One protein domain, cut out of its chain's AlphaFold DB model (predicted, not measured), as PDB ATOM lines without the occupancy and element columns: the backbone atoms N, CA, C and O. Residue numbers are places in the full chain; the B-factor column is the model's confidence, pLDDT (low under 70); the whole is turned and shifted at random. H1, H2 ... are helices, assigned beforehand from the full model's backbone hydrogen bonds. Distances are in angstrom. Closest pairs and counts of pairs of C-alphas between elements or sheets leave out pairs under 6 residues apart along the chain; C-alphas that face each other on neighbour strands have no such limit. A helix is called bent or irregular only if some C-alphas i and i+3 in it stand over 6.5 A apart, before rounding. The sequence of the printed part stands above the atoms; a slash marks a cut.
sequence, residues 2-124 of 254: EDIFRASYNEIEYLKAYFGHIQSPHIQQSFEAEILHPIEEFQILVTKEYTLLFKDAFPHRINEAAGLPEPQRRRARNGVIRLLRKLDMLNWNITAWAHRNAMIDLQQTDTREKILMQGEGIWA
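AT A GLANCE: This is residues 2 to 124 of the 254 residues of an uncharacterized protein of Aspergillus thermomutatus (UniProt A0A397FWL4). Three helices make a long, slim up-and-down bundle, each running against the one before it: the shorter H1, the arm H2b of the bent helix H2, and the long H4. H5 crosses H1, while little H3 lies at one end of the bundle and H2a at the other. The printed part has 123 residues with five named helices, H1 to H5 in order, and no named strand: all helix. It is only just loose, close to compact, with a radius of gyration of the C-alphas of 16.8 A, and elongated, spanning 51 by 27 by 25 A.

HOW THE PARTS SIT: H1, residues 2 to 19, is the hub, touching three helices. H2, residues 25 to 57, was assigned as one helix by its hydrogen bonds but is bent: C-alphas 34 and 37 are 7.2 A apart, and its arms H2a, residues 25 to 34, and H2b, residues 37 to 57, stand at a steep tilt of 50 degrees. With residue 19 alone H1 only just touches H2a, with 3 pairs of C-alphas within 8 A, the closest those of Phe 19 and Gln 28 at 6.2 A. H3, residues 62 to 66, touches no helix. H4, residues 70 to 102, touches H2b at a shallow tilt of 9 degrees, opposite ways, the closest C-alphas being those of Ala 57 and Ala 76 at 6.4 A. H4 touches H1 the same way at 19 degrees, a shallow tilt, closest at Phe 5 and Leu 84, C-alphas 6.1 A apart. H5, residues 109 to 124, touches H1 about perpendicular at 81 degrees; the closest C-alphas, of Tyr 18 and Gly 119, are 4.2 A apart. Every O i to N i+4 pair is within hydrogen-bond range in H2a, H2b, H4 and H5, against 13 of 14 in H1 and 0 of 1 in H3, where 1 of 2 O i to N i+3 pairs is.

IN THESE COORDINATES: H1 begins at C-alpha 2 (-12.403, 37.760, 16.889) and measures 25.9 A, H2b 30.4 A, H4 45.8 A and H5 22.1 A, ending at C-alpha 124 (1.183, 30.686, 2.146).

THE WHOLE: The C-alphas farthest apart, of His 26 and Pro 69, are 52.0 A apart. The printed part has no cut and no long link. Mean pLDDT of the printed part is 90.5; residue 61 is under 70.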
ATOM      1  N   GLU A   2     -12.779  37.690  18.309       70.75
ATOM      2  CA  GLU A   2     -12.403  37.760  16.889       70.75
ATOM      3  C   GLU A   2     -11.124  36.953  16.621       70.75
ATOM      4  O   GLU A   2     -11.125  36.111  15.733       70.75
ATOM      5  N   ASP A   3     -10.100  37.096  17.473       80.38
ATOM      6  CA  ASP A   3      -8.857  36.320  17.352       80.38
ATOM      7  C   ASP A   3      -9.059  34.803  17.470       80.38
ATOM      8  O   ASP A   3      -8.384  34.050  16.778       80.38
ATOM      9  N   ILE A   4     -10.009  34.358  18.302       85.81
ATOM     10  CA  ILE A   4     -10.319  32.932  18.493       85.81
ATOM     11  C   ILE A   4     -11.055  32.400  17.264       85.81
ATOM     12  O   ILE A   4     -10.682  31.369  16.726       85.81
ATOM     13  N   PHE A   5     -12.063  33.131  16.773       88.62
ATOM     14  CA  PHE A   5     -12.776  32.757  15.551       88.62
ATOM     15  C   PHE A   5     -11.825  32.684  14.356       88.62
ATOM     16  O   PHE A   5     -11.863  31.714  13.602       88.62
ATOM     17  N   ARG A   6     -10.941  33.680  14.219       91.31
ATOM     18  CA  ARG A   6      -9.887  33.692  13.206       91.31
ATOM     19  C   ARG A   6      -8.994  32.461  13.320       91.31
ATOM     20  O   ARG A   6      -8.786  31.797  12.313       91.31
ATOM     21  N   ALA A   7      -8.480  32.165  14.514       91.12
ATOM     22  CA  ALA A   7      -7.606  31.016  14.734       91.12
ATOM     23  C   ALA A   7      -8.306  29.706  14.343       91.12
ATOM     24  O   ALA A   7      -7.815  29.002  13.466       91.12
ATOM     25  N   SER A   8      -9.501  29.440  14.877       91.75
ATOM     26  CA  SER A   8     -10.259  28.218  14.579       91.75
ATOM     27  C   SER A   8     -10.618  28.078  13.096       91.75
ATOM     28  O   SER A   8     -10.593  26.974  12.560       91.75
ATOM     29  N   TYR A   9     -10.945  29.181  12.414       94.12
ATOM     30  CA  TYR A   9     -11.195  29.162  10.972       94.12
ATOM     31  C   TYR A   9      -9.919  28.858  10.178       94.12
ATOM     32  O   TYR A   9      -9.939  28.030   9.269       94.12
ATOM     33  N   ASN A  10      -8.813  29.522  10.518       94.75
ATOM     34  CA  ASN A  10      -7.543  29.356   9.818       94.75
ATOM     35  C   ASN A  10      -6.966  27.952  10.019       94.75
ATOM     36  O   ASN A  10      -6.403  27.403   9.082       94.75
ATOM     37  N   GLU A  11      -7.167  27.334  11.186       94.88
ATOM     38  CA  GLU A  11      -6.801  25.931  11.398       94.88
ATOM     39  C   GLU A  11      -7.447  25.014  10.356       94.88
ATOM     40  O   GLU A  11      -6.769  24.174   9.775       94.88
ATOM     41  N   ILE A  12      -8.734  25.210  10.058       94.94
ATOM     42  CA  ILE A  12      -9.437  24.422   9.036       94.94
ATOM     43  C   ILE A  12      -8.849  24.682   7.641       94.94
ATOM     44  O   ILE A  12      -8.647  23.733   6.884       94.94
ATOM     45  N   GLU A  13      -8.521  25.935   7.303       94.69
ATOM     46  CA  GLU A  13      -7.833  26.263   6.041       94.69
ATOM     47  C   GLU A  13      -6.465  25.576   5.928       94.69
ATOM     48  O   GLU A  13      -6.116  25.046   4.871       94.69
ATOM     49  N   TYR A  14      -5.697  25.539   7.014       95.69
ATOM     50  CA  TYR A  14      -4.367  24.934   7.032       95.69
ATOM     51  C   TYR A  14      -4.432  23.406   7.008       95.69
ATOM     52  O   TYR A  14      -3.664  22.780   6.281       95.69
ATOM     53  N   LEU A  15      -5.394  22.795   7.705       95.25
ATOM     54  CA  LEU A  15      -5.664  21.359   7.603       95.25
ATOM     55  C   LEU A  15      -6.087  20.979   6.180       95.25
ATOM     56  O   LEU A  15      -5.577  20.001   5.638       95.25
ATOM     57  N   LYS A  16      -6.946  21.782   5.538       93.94
ATOM     58  CA  LYS A  16      -7.323  21.601   4.129       93.94
ATOM     59  C   LYS A  16      -6.101  21.656   3.212       93.94
ATOM     60  O   LYS A  16      -5.930  20.783   2.367       93.94
ATOM     61  N   ALA A  17      -5.230  22.648   3.401       93.94
ATOM     62  CA  ALA A  17      -3.999  22.770   2.627       93.94
ATOM     63  C   ALA A  17      -3.065  21.565   2.825       93.94
ATOM     64  O   ALA A  17      -2.532  21.053   1.841       93.94
ATOM     65  N   TYR A  18      -2.905  21.100   4.067       95.25
ATOM     66  CA  TYR A  18      -2.078  19.942   4.405       95.25
ATOM     67  C   TYR A  18      -2.609  18.647   3.783       95.25
ATOM     68  O   TYR A  18      -1.892  17.999   3.026       95.25
ATOM     69  N   PHE A  19      -3.867  18.283   4.051       93.75
ATOM     70  CA  PHE A  19      -4.443  17.031   3.550       93.75
ATOM     71  C   PHE A  19      -4.627  17.028   2.031       93.75
ATOM     72  O   PHE A  19      -4.451  15.987   1.408       93.75
ATOM     73  N   GLY A  20      -4.873  18.188   1.414       89.56
ATOM     74  CA  GLY A  20      -4.878  18.321  -0.046       89.56
ATOM     75  C   GLY A  20      -3.494  18.202  -0.702       89.56
ATOM     76  O   GLY A  20      -3.415  18.123  -1.920       89.56
ATOM     77  N   HIS A  21      -2.402  18.213   0.071       88.12
ATOM     78  CA  HIS A  21      -1.021  18.048  -0.417       88.12
ATOM     79  C   HIS A  21      -0.299  16.881   0.261       88.12
ATOM     80  O   HIS A  21       0.934  16.796   0.222       88.12
ATOM     81  N   ILE A  22      -1.043  15.988   0.913       88.31
ATOM     82  CA  ILE A  22      -0.449  14.808   1.522       88.31
ATOM     83  C   ILE A  22       0.121  13.915   0.419       88.31
ATOM     84  O   ILE A  22      -0.508  13.687  -0.608       88.31
ATOM     85  N   GLN A  23       1.330  13.393   0.627       82.75
ATOM     86  CA  GLN A  23       2.045  12.644  -0.414       82.75
ATOM     87  C   GLN A  23       1.379  11.315  -0.794       82.75
ATOM     88  O   GLN A  23       1.741  10.730  -1.807       82.75
ATOM     89  N   SER A  24       0.434  10.823   0.012       89.50
ATOM     90  CA  SER A  24      -0.311   9.596  -0.260       89.50
ATOM     91  C   SER A  24      -1.521   9.892  -1.156       89.50
ATOM     92  O   SER A  24      -2.500  10.457  -0.658       89.50
ATOM     93  N   PRO A  25      -1.518   9.474  -2.442       88.31
ATOM     94  CA  PRO A  25      -2.600   9.801  -3.373       88.31
ATOM     95  C   PRO A  25      -3.954   9.239  -2.931       88.31
ATOM     96  O   PRO A  25      -4.981   9.875  -3.132       88.31
ATOM     97  N   HIS A  26      -3.959   8.072  -2.277       89.44
ATOM     98  CA  HIS A  26      -5.179   7.471  -1.737       89.44
ATOM     99  C   HIS A  26      -5.798   8.334  -0.628       89.44
ATOM    100  O   HIS A  26      -7.008   8.554  -0.611       89.44
ATOM    101  N   ILE A  27      -4.977   8.850   0.294       91.19
ATOM    102  CA  ILE A  27      -5.468   9.709   1.383       91.19
ATOM    103  C   ILE A  27      -5.946  11.048   0.819       91.19
ATOM    104  O   ILE A  27      -6.995  11.535   1.231       91.19
ATOM    105  N   GLN A  28      -5.218  11.614  -0.146       89.88
ATOM    106  CA  GLN A  28      -5.627  12.843  -0.823       89.88
ATOM    107  C   GLN A  28      -6.988  12.676  -1.520       89.88
ATOM    108  O   GLN A  28      -7.885  13.487  -1.312       89.88
ATOM    109  N   GLN A  29      -7.177  11.603  -2.294       88.81
ATOM    110  CA  GLN A  29      -8.442  11.329  -2.985       88.81
ATOM    111  C   GLN A  29      -9.605  11.111  -2.007       88.81
ATOM    112  O   GLN A  29     -10.686  11.657  -2.215       88.81
ATOM    113  N   SER A  30      -9.385  10.363  -0.917       91.06
ATOM    114  CA  SER A  30     -10.390  10.197   0.147       91.06
ATOM    115  C   SER A  30     -10.725  11.535   0.813       91.06
ATOM    116  O   SER A  30     -11.895  11.830   1.043       91.06
ATOM    117  N   PHE A  31      -9.732  12.400   1.053       92.56
ATOM    118  CA  PHE A  31      -9.967  13.733   1.610       92.56
ATOM    119  C   PHE A  31     -10.836  14.590   0.684       92.56
ATOM    120  O   PHE A  31     -11.817  15.190   1.131       92.56
ATOM    121  N   GLU A  32     -10.489  14.631  -0.604       87.81
ATOM    122  CA  GLU A  32     -11.227  15.374  -1.627       87.81
ATOM    123  C   GLU A  32     -12.675  14.881  -1.760       87.81
ATOM    124  O   GLU A  32     -13.592  15.698  -1.863       87.81
ATOM    125  N   ALA A  33     -12.891  13.565  -1.701       87.56
ATOM    126  CA  ALA A  33     -14.209  12.954  -1.847       87.56
ATOM    127  C   ALA A  33     -15.092  13.078  -0.593       87.56
ATOM    128  O   ALA A  33     -16.297  13.295  -0.715       87.56
ATOM    129  N   GLU A  34     -14.524  12.931   0.607       90.69
ATOM    130  CA  GLU A  34     -15.308  12.769   1.840       90.69
ATOM    131  C   GLU A  34     -15.393  14.036   2.696       90.69
ATOM    132  O   GLU A  34     -16.378  14.219   3.412       90.69
ATOM    133  N   ILE A  35     -14.369  14.897   2.672       91.25
ATOM    134  CA  ILE A  35     -14.220  15.982   3.656       91.25
ATOM    135  C   ILE A  35     -14.099  17.362   3.013       91.25
ATOM    136  O   ILE A  35     -14.654  18.322   3.552       91.25
ATOM    137  N   LEU A  36     -13.418  17.489   1.872       90.31
ATOM    138  CA  LEU A  36     -13.163  18.788   1.250       90.31
ATOM    139  C   LEU A  36     -14.461  19.542   0.937       90.31
ATOM    140  O   LEU A  36     -14.606  20.701   1.322       90.31
ATOM    141  N   HIS A  37     -15.416  18.885   0.279       88.00
ATOM    142  CA  HIS A  37     -16.677  19.523  -0.085       88.00
ATOM    143  C   HIS A  37     -17.509  19.952   1.145       88.00
ATOM    144  O   HIS A  37     -17.875  21.130   1.209       88.00
ATOM    145  N   PRO A  38     -17.713  19.103   2.177       90.00
ATOM    146  CA  PRO A  38     -18.316  19.534   3.441       90.00
ATOM    147  C   PRO A  38     -17.618  20.725   4.112       90.00
ATOM    148  O   PRO A  38     -18.294  21.597   4.661       90.00
ATOM    149  N   ILE A  39     -16.278  20.791   4.071       92.44
ATOM    150  CA  ILE A  39     -15.528  21.949   4.583       92.44
ATOM    151  C   ILE A  39     -15.884  23.208   3.786       92.44
ATOM    152  O   ILE A  39     -16.205  24.232   4.388       92.44
ATOM    153  N   GLU A  40     -15.838  23.150   2.453       90.44
ATOM    154  CA  GLU A  40     -16.124  24.301   1.586       90.44
ATOM    155  C   GLU A  40     -17.548  24.838   1.806       90.44
ATOM    156  O   GLU A  40     -17.733  26.043   2.007       90.44
ATOM    157  N   GLU A  41     -18.552  23.958   1.835       89.56
ATOM    158  CA  GLU A  41     -19.945  24.340   2.092       89.56
ATOM    159  C   GLU A  41     -20.110  24.980   3.473       89.56
ATOM    160  O   GLU A  41     -20.706  26.056   3.613       89.56
ATOM    161  N   PHE A  42     -19.520  24.364   4.499       92.12
ATOM    162  CA  PHE A  42     -19.528  24.908   5.850       92.12
ATOM    163  C   PHE A  42     -18.886  26.299   5.906       92.12
ATOM    164  O   PHE A  42     -19.419  27.214   6.541       92.12
ATOM    165  N   GLN A  43     -17.747  26.483   5.240       90.81
ATOM    166  CA  GLN A  43     -17.007  27.739   5.243       90.81
ATOM    167  C   GLN A  43     -17.781  28.874   4.569       90.81
ATOM    168  O   GLN A  43     -17.724  30.012   5.052       90.81
ATOM    169  N   ILE A  44     -18.539  28.582   3.507       89.50
ATOM    170  CA  ILE A  44     -19.465  29.538   2.883       89.50
ATOM    171  C   ILE A  44     -20.540  29.958   3.898       89.50
ATOM    172  O   ILE A  44     -20.758  31.156   4.115       89.50
ATOM    173  N   LEU A  45     -21.173  28.989   4.568       91.25
ATOM    174  CA  LEU A  45     -22.243  29.240   5.538       91.25
ATOM    175  C   LEU A  45     -21.756  30.036   6.755       91.25
ATOM    176  O   LEU A  45     -22.352  31.060   7.099       91.25
ATOM    177  N   VAL A  46     -20.656  29.618   7.386       92.44
ATOM    178  CA  VAL A  46     -20.139  30.273   8.597       92.44
ATOM    179  C   VAL A  46     -19.647  31.689   8.297       92.44
ATOM    180  O   VAL A  46     -19.856  32.592   9.107       92.44
ATOM    181  N   THR A  47     -19.062  31.918   7.113       90.81
ATOM    182  CA  THR A  47     -18.647  33.260   6.679       90.81
ATOM    183  C   THR A  47     -19.866  34.153   6.474       90.81
ATOM    184  O   THR A  47     -19.877  35.284   6.957       90.81
ATOM    185  N   LYS A  48     -20.925  33.643   5.826       92.25
ATOM    186  CA  LYS A  48     -22.187  34.376   5.650       92.25
ATOM    187  C   LYS A  48     -22.815  34.741   6.995       92.25
ATOM    188  O   LYS A  48     -23.187  35.895   7.195       92.25
ATOM    189  N   GLU A  49     -22.900  33.794   7.928       93.62
ATOM    190  CA  GLU A  49     -23.424  34.051   9.272       93.62
ATOM    191  C   GLU A  49     -22.574  35.070  10.039       93.62
ATOM    192  O   GLU A  49     -23.131  35.979  10.655       93.62
ATOM    193  N   TYR A  50     -21.242  34.968   9.970       92.94
ATOM    194  CA  TYR A  50     -20.349  35.946  10.588       92.94
ATOM    195  C   TYR A  50     -20.572  37.343  10.002       92.94
ATOM    196  O   TYR A  50     -20.718  38.306  10.749       92.94
ATOM    197  N   THR A  51     -20.653  37.469   8.674       91.44
ATOM    198  CA  THR A  51     -20.913  38.755   8.013       91.44
ATOM    199  C   THR A  51     -22.257  39.349   8.421       91.44
ATOM    200  O   THR A  51     -22.340  40.561   8.614       91.44
ATOM    201  N   LEU A  52     -23.298  38.532   8.595       92.38
ATOM    202  CA  LEU A  52     -24.592  39.009   9.089       92.38
ATOM    203  C   LEU A  52     -24.498  39.512  10.535       92.38
ATOM    204  O   LEU A  52     -24.969  40.609  10.815       92.38
ATOM    205  N   LEU A  53     -23.835  38.766  11.426       91.25
ATOM    206  CA  LEU A  53     -23.590  39.210  12.805       91.25
ATOM    207  C   LEU A  53     -22.778  40.507  12.851       91.25
ATOM    208  O   LEU A  53     -23.064  41.390  13.655       91.25
ATOM    209  N   PHE A  54     -21.775  40.630  11.981       89.75
ATOM    210  CA  PHE A  54     -20.955  41.830  11.890       89.75
ATOM    211  C   PHE A  54     -21.774  43.032  11.419       89.75
ATOM    212  O   PHE A  54     -21.659  44.097  12.009       89.75
ATOM    213  N   LYS A  55     -22.617  42.872  10.392       88.81
ATOM    214  CA  LYS A  55     -23.483  43.949   9.884       88.81
ATOM    215  C   LYS A  55     -24.568  44.358  10.882       88.81
ATOM    216  O   LYS A  55     -24.897  45.534  10.945       88.81
ATOM    217  N   ASP A  56     -25.100  43.419  11.664       88.00
ATOM    218  CA  ASP A  56     -26.045  43.721  12.750       88.00
ATOM    219  C   ASP A  56     -25.371  44.527  13.873       88.00
ATOM    220  O   ASP A  56     -25.926  45.498  14.381       88.00
ATOM    221  N   ALA A  57     -24.133  44.166  14.220       86.81
ATOM    222  CA  ALA A  57     -23.342  44.890  15.211       86.81
ATOM    223  C   ALA A  57     -22.867  46.264  14.700       86.81
ATOM    224  O   ALA A  57     -22.905  47.252  15.433       86.81
ATOM    225  N   PHE A  58     -22.451  46.339  13.437       86.94
ATOM    226  CA  PHE A  58     -21.916  47.535  12.794       86.94
ATOM    227  C   PHE A  58     -22.661  47.827  11.483       86.94
ATOM    228  O   PHE A  58     -22.139  47.556  10.397       86.94
ATOM    229  N   PRO A  59     -23.868  48.423  11.549       81.44
ATOM    230  CA  PRO A  59     -24.642  48.760  10.351       81.44
ATOM    231  C   PRO A  59     -23.921  49.747   9.426       81.44
ATOM    232  O   PRO A  59     -24.102  49.730   8.209       81.44
ATOM    233  N   HIS A  60     -23.072  50.598  10.009       79.12
ATOM    234  CA  HIS A  60     -22.252  51.572   9.302       79.12
ATOM    235  C   HIS A  60     -20.792  51.447   9.730       79.12
ATOM    236  O   HIS A  60     -20.495  51.302  10.913       79.12
ATOM    237  N   ARG A  61     -19.875  51.589   8.767       69.19
ATOM    238  CA  ARG A  61     -18.424  51.448   8.979       69.19
ATOM    239  C   ARG A  61     -17.870  52.415  10.031       69.19
ATOM    240  O   ARG A  61     -16.942  52.070  10.752       69.19
ATOM    241  N   ILE A  62     -18.463  53.606  10.159       71.50
ATOM    242  CA  ILE A  62     -18.073  54.601  11.174       71.50
ATOM    243  C   ILE A  62     -18.290  54.093  12.610       71.50
ATOM    244  O   ILE A  62     -17.557  54.472  13.519       71.50
ATOM    245  N   ASN A  63     -19.240  53.172  12.805       73.00
ATOM    246  CA  ASN A  63     -19.558  52.606  14.113       73.00
ATOM    247  C   ASN A  63     -18.501  51.591  14.574       73.00
ATOM    248  O   ASN A  63     -18.429  51.296  15.764       73.00
ATOM    249  N   GLU A  64     -17.669  51.067  13.663       77.31
ATOM    250  CA  GLU A  64     -16.600  50.122  14.011       77.31
ATOM    251  C   GLU A  64     -15.596  50.753  14.984       77.31
ATOM    252  O   GLU A  64     -15.194  50.116  15.956       77.31
ATOM    253  N   ALA A  65     -15.243  52.026  14.767       74.69
ATOM    254  CA  ALA A  65     -14.275  52.748  15.593       74.69
ATOM    255  C   ALA A  65     -14.827  53.137  16.975       74.69
ATOM    256  O   ALA A  65     -14.073  53.203  17.942       74.69
ATOM    257  N   ALA A  66     -16.139  53.373  17.078       77.12
ATOM    258  CA  ALA A  66     -16.798  53.752  18.330       77.12
ATOM    259  C   ALA A  66     -16.991  52.564  19.294       77.12
ATOM    260  O   ALA A  66     -17.224  52.755  20.489       77.12
ATOM    261  N   GLY A  67     -16.884  51.333  18.784       78.50
ATOM    262  CA  GLY A  67     -17.158  50.117  19.541       78.50
ATOM    263  C   GLY A  67     -18.651  49.905  19.829       78.50
ATOM    264  O   GLY A  67     -19.511  50.713  19.489       78.50
ATOM    265  N   LEU A  68     -18.971  48.765  20.451       82.25
ATOM    266  CA  LEU A  68     -20.357  48.367  20.725       82.25
ATOM    267  C   LEU A  68     -20.788  48.717  22.157       82.25
ATOM    268  O   LEU A  68     -20.057  48.369  23.100       82.25
ATOM    269  N   PRO A  69     -22.007  49.267  22.344       84.50
ATOM    270  CA  PRO A  69     -22.678  49.323  23.639       84.50
ATOM    271  C   PRO A  69     -22.839  47.927  24.257       84.50
ATOM    272  O   PRO A  69     -23.041  46.940  23.547       84.50
ATOM    273  N   GLU A  70     -22.816  47.832  25.587       85.56
ATOM    274  CA  GLU A  70     -22.767  46.548  26.308       85.56
ATOM    275  C   GLU A  70     -23.890  45.545  25.940       85.56
ATOM    276  O   GLU A  70     -23.600  44.361  25.742       85.56
ATOM    277  N   PRO A  71     -25.167  45.948  25.754       84.81
ATOM    278  CA  PRO A  71     -26.210  45.021  25.311       84.81
ATOM    279  C   PRO A  71     -25.952  44.441  23.912       84.81
ATOM    280  O   PRO A  71     -26.142  43.242  23.695       84.81
ATOM    281  N   GLN A  72     -25.483  45.265  22.971       84.75
ATOM    282  CA  GLN A  72     -25.152  44.832  21.611       84.75
ATOM    283  C   GLN A  72     -23.906  43.946  21.607       84.75
ATOM    284  O   GLN A  72     -23.900  42.895  20.971       84.75
ATOM    285  N   ARG A  73     -22.894  44.304  22.405       86.69
ATOM    286  CA  ARG A  73     -21.682  43.508  22.610       86.69
ATOM    287  C   ARG A  73     -22.000  42.098  23.104       86.69
ATOM    288  O   ARG A  73     -21.454  41.133  22.574       86.69
ATOM    289  N   ARG A  74     -22.913  41.955  24.074       87.50
ATOM    290  CA  ARG A  74     -23.363  40.641  24.569       87.50
ATOM    291  C   ARG A  74     -24.071  39.818  23.491       87.50
ATOM    292  O   ARG A  74     -23.792  38.628  23.365       87.50
ATOM    293  N   ARG A  75     -24.934  40.434  22.675       88.19
ATOM    294  CA  ARG A  75     -25.589  39.742  21.548       88.19
ATOM    295  C   ARG A  75     -24.582  39.282  20.494       88.19
ATOM    296  O   ARG A  75     -24.580  38.103  20.145       88.19
ATOM    297  N   ALA A  76     -23.680  40.169  20.071       87.81
ATOM    298  CA  ALA A  76     -22.608  39.843  19.132       87.81
ATOM    299  C   ALA A  76     -21.721  38.708  19.670       87.81
ATOM    300  O   ALA A  76     -21.436  37.746  18.957       87.81
ATOM    301  N   ARG A  77     -21.364  38.756  20.962       89.62
ATOM    302  CA  ARG A  77     -20.621  37.697  21.659       89.62
ATOM    303  C   ARG A  77     -21.313  36.343  21.578       89.62
ATOM    304  O   ARG A  77     -20.676  35.369  21.194       89.62
ATOM    305  N   ASN A  78     -22.598  36.282  21.911       91.88
ATOM    306  CA  ASN A  78     -23.361  35.035  21.855       91.88
ATOM    307  C   ASN A  78     -23.445  34.486  20.424       91.88
ATOM    308  O   ASN A  78     -23.314  33.279  20.219       91.88
ATOM    309  N   GLY A  79     -23.593  35.375  19.436       91.44
ATOM    310  CA  GLY A  79     -23.523  35.023  18.019       91.44
ATOM    311  C   GLY A  79     -22.190  34.368  17.652       91.44
ATOM    312  O   GLY A  79     -22.182  33.265  17.112       91.44
ATOM    313  N   VAL A  80     -21.065  34.996  18.010       91.38
ATOM    314  CA  VAL A  80     -19.720  34.463  17.730       91.38
ATOM    315  C   VAL A  80     -19.464  33.144  18.465       91.38
ATOM    316  O   VAL A  80     -18.937  32.218  17.859       91.38
ATOM    317  N   ILE A  81     -19.889  32.996  19.727       93.44
ATOM    318  CA  ILE A  81     -19.763  31.733  20.481       93.44
ATOM    319  C   ILE A  81     -20.491  30.585  19.772       93.44
ATOM    320  O   ILE A  81     -19.975  29.471  19.701       93.44
ATOM    321  N   ARG A  82     -21.676  30.841  19.207       94.44
ATOM    322  CA  ARG A  82     -22.395  29.836  18.414       94.44
ATOM    323  C   ARG A  82     -21.603  29.424  17.172       94.44
ATOM    324  O   ARG A  82     -21.593  28.243  16.843       94.44
ATOM    325  N   LEU A  83     -20.944  30.369  16.497       94.12
ATOM    326  CA  LEU A  83     -20.095  30.056  15.344       94.12
ATOM    327  C   LEU A  83     -18.833  29.282  15.742       94.12
ATOM    328  O   LEU A  83     -18.447  28.368  15.024       94.12
ATOM    329  N   LEU A  84     -18.234  29.589  16.896       93.62
ATOM    330  CA  LEU A  84     -17.102  28.826  17.430       93.62
ATOM    331  C   LEU A  84     -17.475  27.360  17.662       93.62
ATOM    332  O   LEU A  84     -16.793  26.483  17.159       93.62
ATOM    333  N   ARG A  85     -18.631  27.084  18.277       94.00
ATOM    334  CA  ARG A  85     -19.112  25.700  18.455       94.00
ATOM    335  C   ARG A  85     -19.293  24.953  17.130       94.00
ATOM    336  O   ARG A  85     -19.054  23.752  17.059       94.00
ATOM    337  N   LYS A  86     -19.730  25.658  16.081       94.62
ATOM    338  CA  LYS A  86     -19.840  25.097  14.728       94.62
ATOM    339  C   LYS A  86     -18.460  24.753  14.152       94.62
ATOM    340  O   LYS A  86     -18.309  23.685  13.568       94.62
ATOM    341  N   LEU A  87     -17.473  25.635  14.333       94.00
ATOM    342  CA  LEU A  87     -16.084  25.402  13.918       94.00
ATOM    343  C   LEU A  87     -15.462  24.231  14.683       94.00
ATOM    344  O   LEU A  87     -14.839  23.373  14.065       94.00
ATOM    345  N   ASP A  88     -15.692  24.150  15.994       92.94
ATOM    346  CA  ASP A  88     -15.221  23.046  16.831       92.94
ATOM    347  C   ASP A  88     -15.767  21.713  16.315       92.94
ATOM    348  O   ASP A  88     -15.005  20.776  16.103       92.94
ATOM    349  N   MET A  89     -17.070  21.635  16.031       93.62
ATOM    350  CA  MET A  89     -17.694  20.426  15.486       93.62
ATOM    351  C   MET A  89     -17.072  19.996  14.147       93.62
ATOM    352  O   MET A  89     -16.821  18.809  13.942       93.62
ATOM    353  N   LEU A  90     -16.774  20.940  13.249       94.25
ATOM    354  CA  LEU A  90     -16.077  20.617  12.002       94.25
ATOM    355  C   LEU A  90     -14.640  20.135  12.267       94.25
ATOM    356  O   LEU A  90     -14.217  19.139  11.684       94.25
ATOM    357  N   ASN A  91     -13.913  20.775  13.184       93.62
ATOM    358  CA  ASN A  91     -12.581  20.338  13.610       93.62
ATOM    359  C   ASN A  91     -12.588  18.913  14.191       93.62
ATOM    360  O   ASN A  91     -11.678  18.130  13.906       93.62
ATOM    361  N   TRP A  92     -13.620  18.548  14.958       93.56
ATOM    362  CA  TRP A  92     -13.822  17.183  15.450       93.56
ATOM    363  C   TRP A  92     -14.026  16.190  14.304       93.56
ATOM    364  O   TRP A  92     -13.405  15.129  14.304       93.56
ATOM    365  N   ASN A  93     -14.826  16.547  13.297       93.94
ATOM    366  CA  ASN A  93     -15.042  15.697  12.126       93.94
ATOM    367  C   ASN A  93     -13.749  15.480  11.327       93.94
ATOM    368  O   ASN A  93     -13.441  14.344  10.965       93.94
ATOM    369  N   ILE A  94     -12.960  16.540  11.112       94.88
ATOM    370  CA  ILE A  94     -11.649  16.450  10.449       94.88
ATOM    371  C   ILE A  94     -10.697  15.572  11.268       94.88
ATOM    372  O   ILE A  94     -10.024  14.710  10.709       94.88
ATOM    373  N   THR A  95     -10.676  15.735  12.593       94.56
ATOM    374  CA  THR A  95      -9.850  14.932  13.510       94.56
ATOM    375  C   THR A  95     -10.214  13.449  13.458       94.56
ATOM    376  O   THR A  95      -9.338  12.601  13.301       94.56
ATOM    377  N   ALA A  96     -11.507  13.122  13.521       94.94
ATOM    378  CA  ALA A  96     -11.980  11.744  13.428       94.94
ATOM    379  C   ALA A  96     -11.694  11.122  12.052       94.94
ATOM    380  O   ALA A  96     -11.360   9.939  11.959       94.94
ATOM    381  N   TRP A  97     -11.817  11.901  10.976       95.94
ATOM    382  CA  TRP A  97     -11.450  11.452   9.635       95.94
ATOM    383  C   TRP A  97      -9.941  11.200   9.513       95.94
ATOM    384  O   TRP A  97      -9.551  10.125   9.067       95.94
ATOM    385  N   ALA A  98      -9.099  12.125   9.985       94.94
ATOM    386  CA  ALA A  98      -7.642  12.003   9.929       94.94
ATOM    387  C   ALA A  98      -7.143  10.757  10.675       94.94
ATOM    388  O   ALA A  98      -6.299  10.023  10.160       94.94
ATOM    389  N   HIS A  99      -7.724  10.464  11.839       94.75
ATOM    390  CA  HIS A  99      -7.393   9.261  12.597       94.75
ATOM    391  C   HIS A  99      -7.777   7.982  11.837       94.75
ATOM    392  O   HIS A  99      -6.975   7.057  11.737       94.75
ATOM    393  N   ARG A 100      -8.993   7.925  11.273       93.88
ATOM    394  CA  ARG A 100      -9.504   6.722  10.589       93.88
ATOM    395  C   ARG A 100      -8.833   6.448   9.244       93.88
ATOM    396  O   ARG A 100      -8.560   5.293   8.948       93.88
ATOM    397  N   ASN A 101      -8.591   7.486   8.447       92.25
ATOM    398  CA  ASN A 101      -8.186   7.339   7.045       92.25
ATOM    399  C   ASN A 101      -6.708   7.650   6.795       92.25
ATOM    400  O   ASN A 101      -6.127   7.120   5.851       92.25
ATOM    401  N   ALA A 102      -6.090   8.488   7.631       90.06
ATOM    402  CA  ALA A 102      -4.688   8.875   7.488       90.06
ATOM    403  C   ALA A 102      -3.787   8.349   8.614       90.06
ATOM    404  O   ALA A 102      -2.583   8.584   8.573       90.06
ATOM    405  N   MET A 103      -4.353   7.651   9.610       91.56
ATOM    406  CA  MET A 103      -3.652   7.206  10.826       91.56
ATOM    407  C   MET A 103      -2.940   8.355  11.559       91.56
ATOM    408  O   MET A 103      -1.896   8.168  12.181       91.56
ATOM    409  N   ILE A 104      -3.504   9.563  11.470       93.25
ATOM    410  CA  ILE A 104      -2.976  10.772  12.098       93.25
ATOM    411  C   ILE A 104      -3.850  11.126  13.296       93.25
ATOM    412  O   ILE A 104      -5.033  11.433  13.147       93.25
ATOM    413  N   ASP A 105      -3.248  11.146  14.483       94.06
ATOM    414  CA  ASP A 105      -3.916  11.579  15.705       94.06
ATOM    415  C   ASP A 105      -3.746  13.092  15.926       94.06
ATOM    416  O   ASP A 105      -2.750  13.556  16.481       94.06
ATOM    417  N   LEU A 106      -4.740  13.875  15.488       94.25
ATOM    418  CA  LEU A 106      -4.778  15.326  15.713       94.25
ATOM    419  C   LEU A 106      -5.179  15.718  17.149       94.25
ATOM    420  O   LEU A 106      -5.249  16.916  17.430       94.25
ATOM    421  N   GLN A 107      -5.466  14.763  18.044       93.06
ATOM    422  CA  GLN A 107      -5.680  15.055  19.468       93.06
ATOM    423  C   GLN A 107      -4.353  15.243  20.211       93.06
ATOM    424  O   GLN A 107      -4.315  15.912  21.242       93.06
ATOM    425  N   GLN A 108      -3.254  14.702  19.675       94.62
ATOM    426  CA  GLN A 108      -1.914  14.982  20.177       94.62
ATOM    427  C   GLN A 108      -1.486  16.390  19.766       94.62
ATOM    428  O   GLN A 108      -1.316  16.671  18.576       94.62
ATOM    429  N   THR A 109      -1.273  17.259  20.757       92.69
ATOM    430  CA  THR A 109      -0.920  18.673  20.558       92.69
ATOM    431  C   THR A 109       0.267  18.844  19.612       92.69
ATOM    432  O   THR A 109       0.132  19.522  18.598       92.69
ATOM    433  N   ASP A 110       1.381  18.150  19.859       94.88
ATOM    434  CA  ASP A 110       2.591  18.251  19.029       94.88
ATOM    435  C   ASP A 110       2.344  17.840  17.570       94.88
ATOM    436  O   ASP A 110       2.886  18.439  16.639       94.88
ATOM    437  N   THR A 111       1.531  16.801  17.354       94.12
ATOM    438  CA  THR A 111       1.163  16.327  16.012       94.12
ATOM    439  C   THR A 111       0.299  17.365  15.307       94.12
ATOM    440  O   THR A 111       0.576  17.719  14.157       94.12
ATOM    441  N   ARG A 112      -0.713  17.901  16.003       95.69
ATOM    442  CA  ARG A 112      -1.596  18.944  15.476       95.69
ATOM    443  C   ARG A 112      -0.809  20.198  15.106       95.69
ATOM    444  O   ARG A 112      -0.967  20.693  13.994       95.69
ATOM    445  N   GLU A 113       0.061  20.682  15.986       95.31
ATOM    446  CA  GLU A 113       0.872  21.880  15.752       95.31
ATOM    447  C   GLU A 113       1.804  21.722  14.545       95.31
ATOM    448  O   GLU A 113       1.847  22.600  13.681       95.31
ATOM    449  N   LYS A 114       2.499  20.582  14.425       96.06
ATOM    450  CA  LYS A 114       3.365  20.298  13.267       96.06
ATOM    451  C   LYS A 114       2.580  20.293  11.958       96.06
ATOM    452  O   LYS A 114       3.026  20.883  10.975       96.06
ATOM    453  N   ILE A 115       1.413  19.652  11.945       95.75
ATOM    454  CA  ILE A 115       0.553  19.580  10.759       95.75
ATOM    455  C   ILE A 115       0.011  20.962  10.389       95.75
ATOM    456  O   ILE A 115       0.060  21.339   9.219       95.75
ATOM    457  N   LEU A 116      -0.456  21.739  11.367       96.56
ATOM    458  CA  LEU A 116      -0.940  23.100  11.140       96.56
ATOM    459  C   LEU A 116       0.164  24.006  10.586       96.56
ATOM    460  O   LEU A 116      -0.074  24.717   9.615       96.56
ATOM    461  N   MET A 117       1.380  23.926  11.132       96.94
ATOM    462  CA  MET A 117       2.537  24.682  10.643       96.94
ATOM    463  C   MET A 117       2.886  24.318   9.190       96.94
ATOM    464  O   MET A 117       3.152  25.193   8.362       96.94
ATOM    465  N   GLN A 118       2.863  23.027   8.848       96.69
ATOM    466  CA  GLN A 118       3.089  22.577   7.473       96.69
ATOM    467  C   GLN A 118       1.966  23.040   6.535       96.69
ATOM    468  O   GLN A 118       2.251  23.538   5.443       96.69
ATOM    469  N   GLY A 119       0.712  22.926   6.973       96.81
ATOM    470  CA  GLY A 119      -0.473  23.392   6.258       96.81
ATOM    471  C   GLY A 119      -0.444  24.892   5.972       96.81
ATOM    472  O   GLY A 119      -0.642  25.302   4.829       96.81
ATOM    473  N   GLU A 120      -0.104  25.710   6.968       96.75
ATOM    474  CA  GLU A 120       0.092  27.155   6.813       96.75
ATOM    475  C   GLU A 120       1.208  27.460   5.808       96.75
ATOM    476  O   GLU A 120       1.039  28.293   4.915       96.75
ATOM    477  N   GLY A 121       2.331  26.740   5.886       96.44
ATOM    478  CA  GLY A 121       3.428  26.873   4.930       96.44
ATOM    479  C   GLY A 121       3.013  26.548   3.489       96.44
ATOM    480  O   GLY A 121       3.401  27.261   2.558       96.44
ATOM    481  N   ILE A 122       2.211  25.497   3.289       95.38
ATOM    482  CA  ILE A 122       1.648  25.123   1.981       95.38
ATOM    483  C   ILE A 122       0.693  26.211   1.485       95.38
ATOM    484  O   ILE A 122       0.848  26.692   0.358       95.38
ATOM    485  N   TRP A 123      -0.247  26.635   2.334       95.31
ATOM    486  CA  TRP A 123      -1.216  27.683   2.025       95.31
ATOM    487  C   TRP A 123      -0.511  28.982   1.614       95.31
ATOM    488  O   TRP A 123      -0.780  29.521   0.540       95.31
ATOM    489  N   ALA A 124       0.471  29.437   2.394       95.06
ATOM    490  CA  ALA A 124       1.183  30.686   2.146       95.06
ATOM    491  C   ALA A 124       2.002  30.646   0.845       95.06
ATOM    492  O   ALA A 124       2.062  31.640   0.117       95.06
TER     493      ALA A 124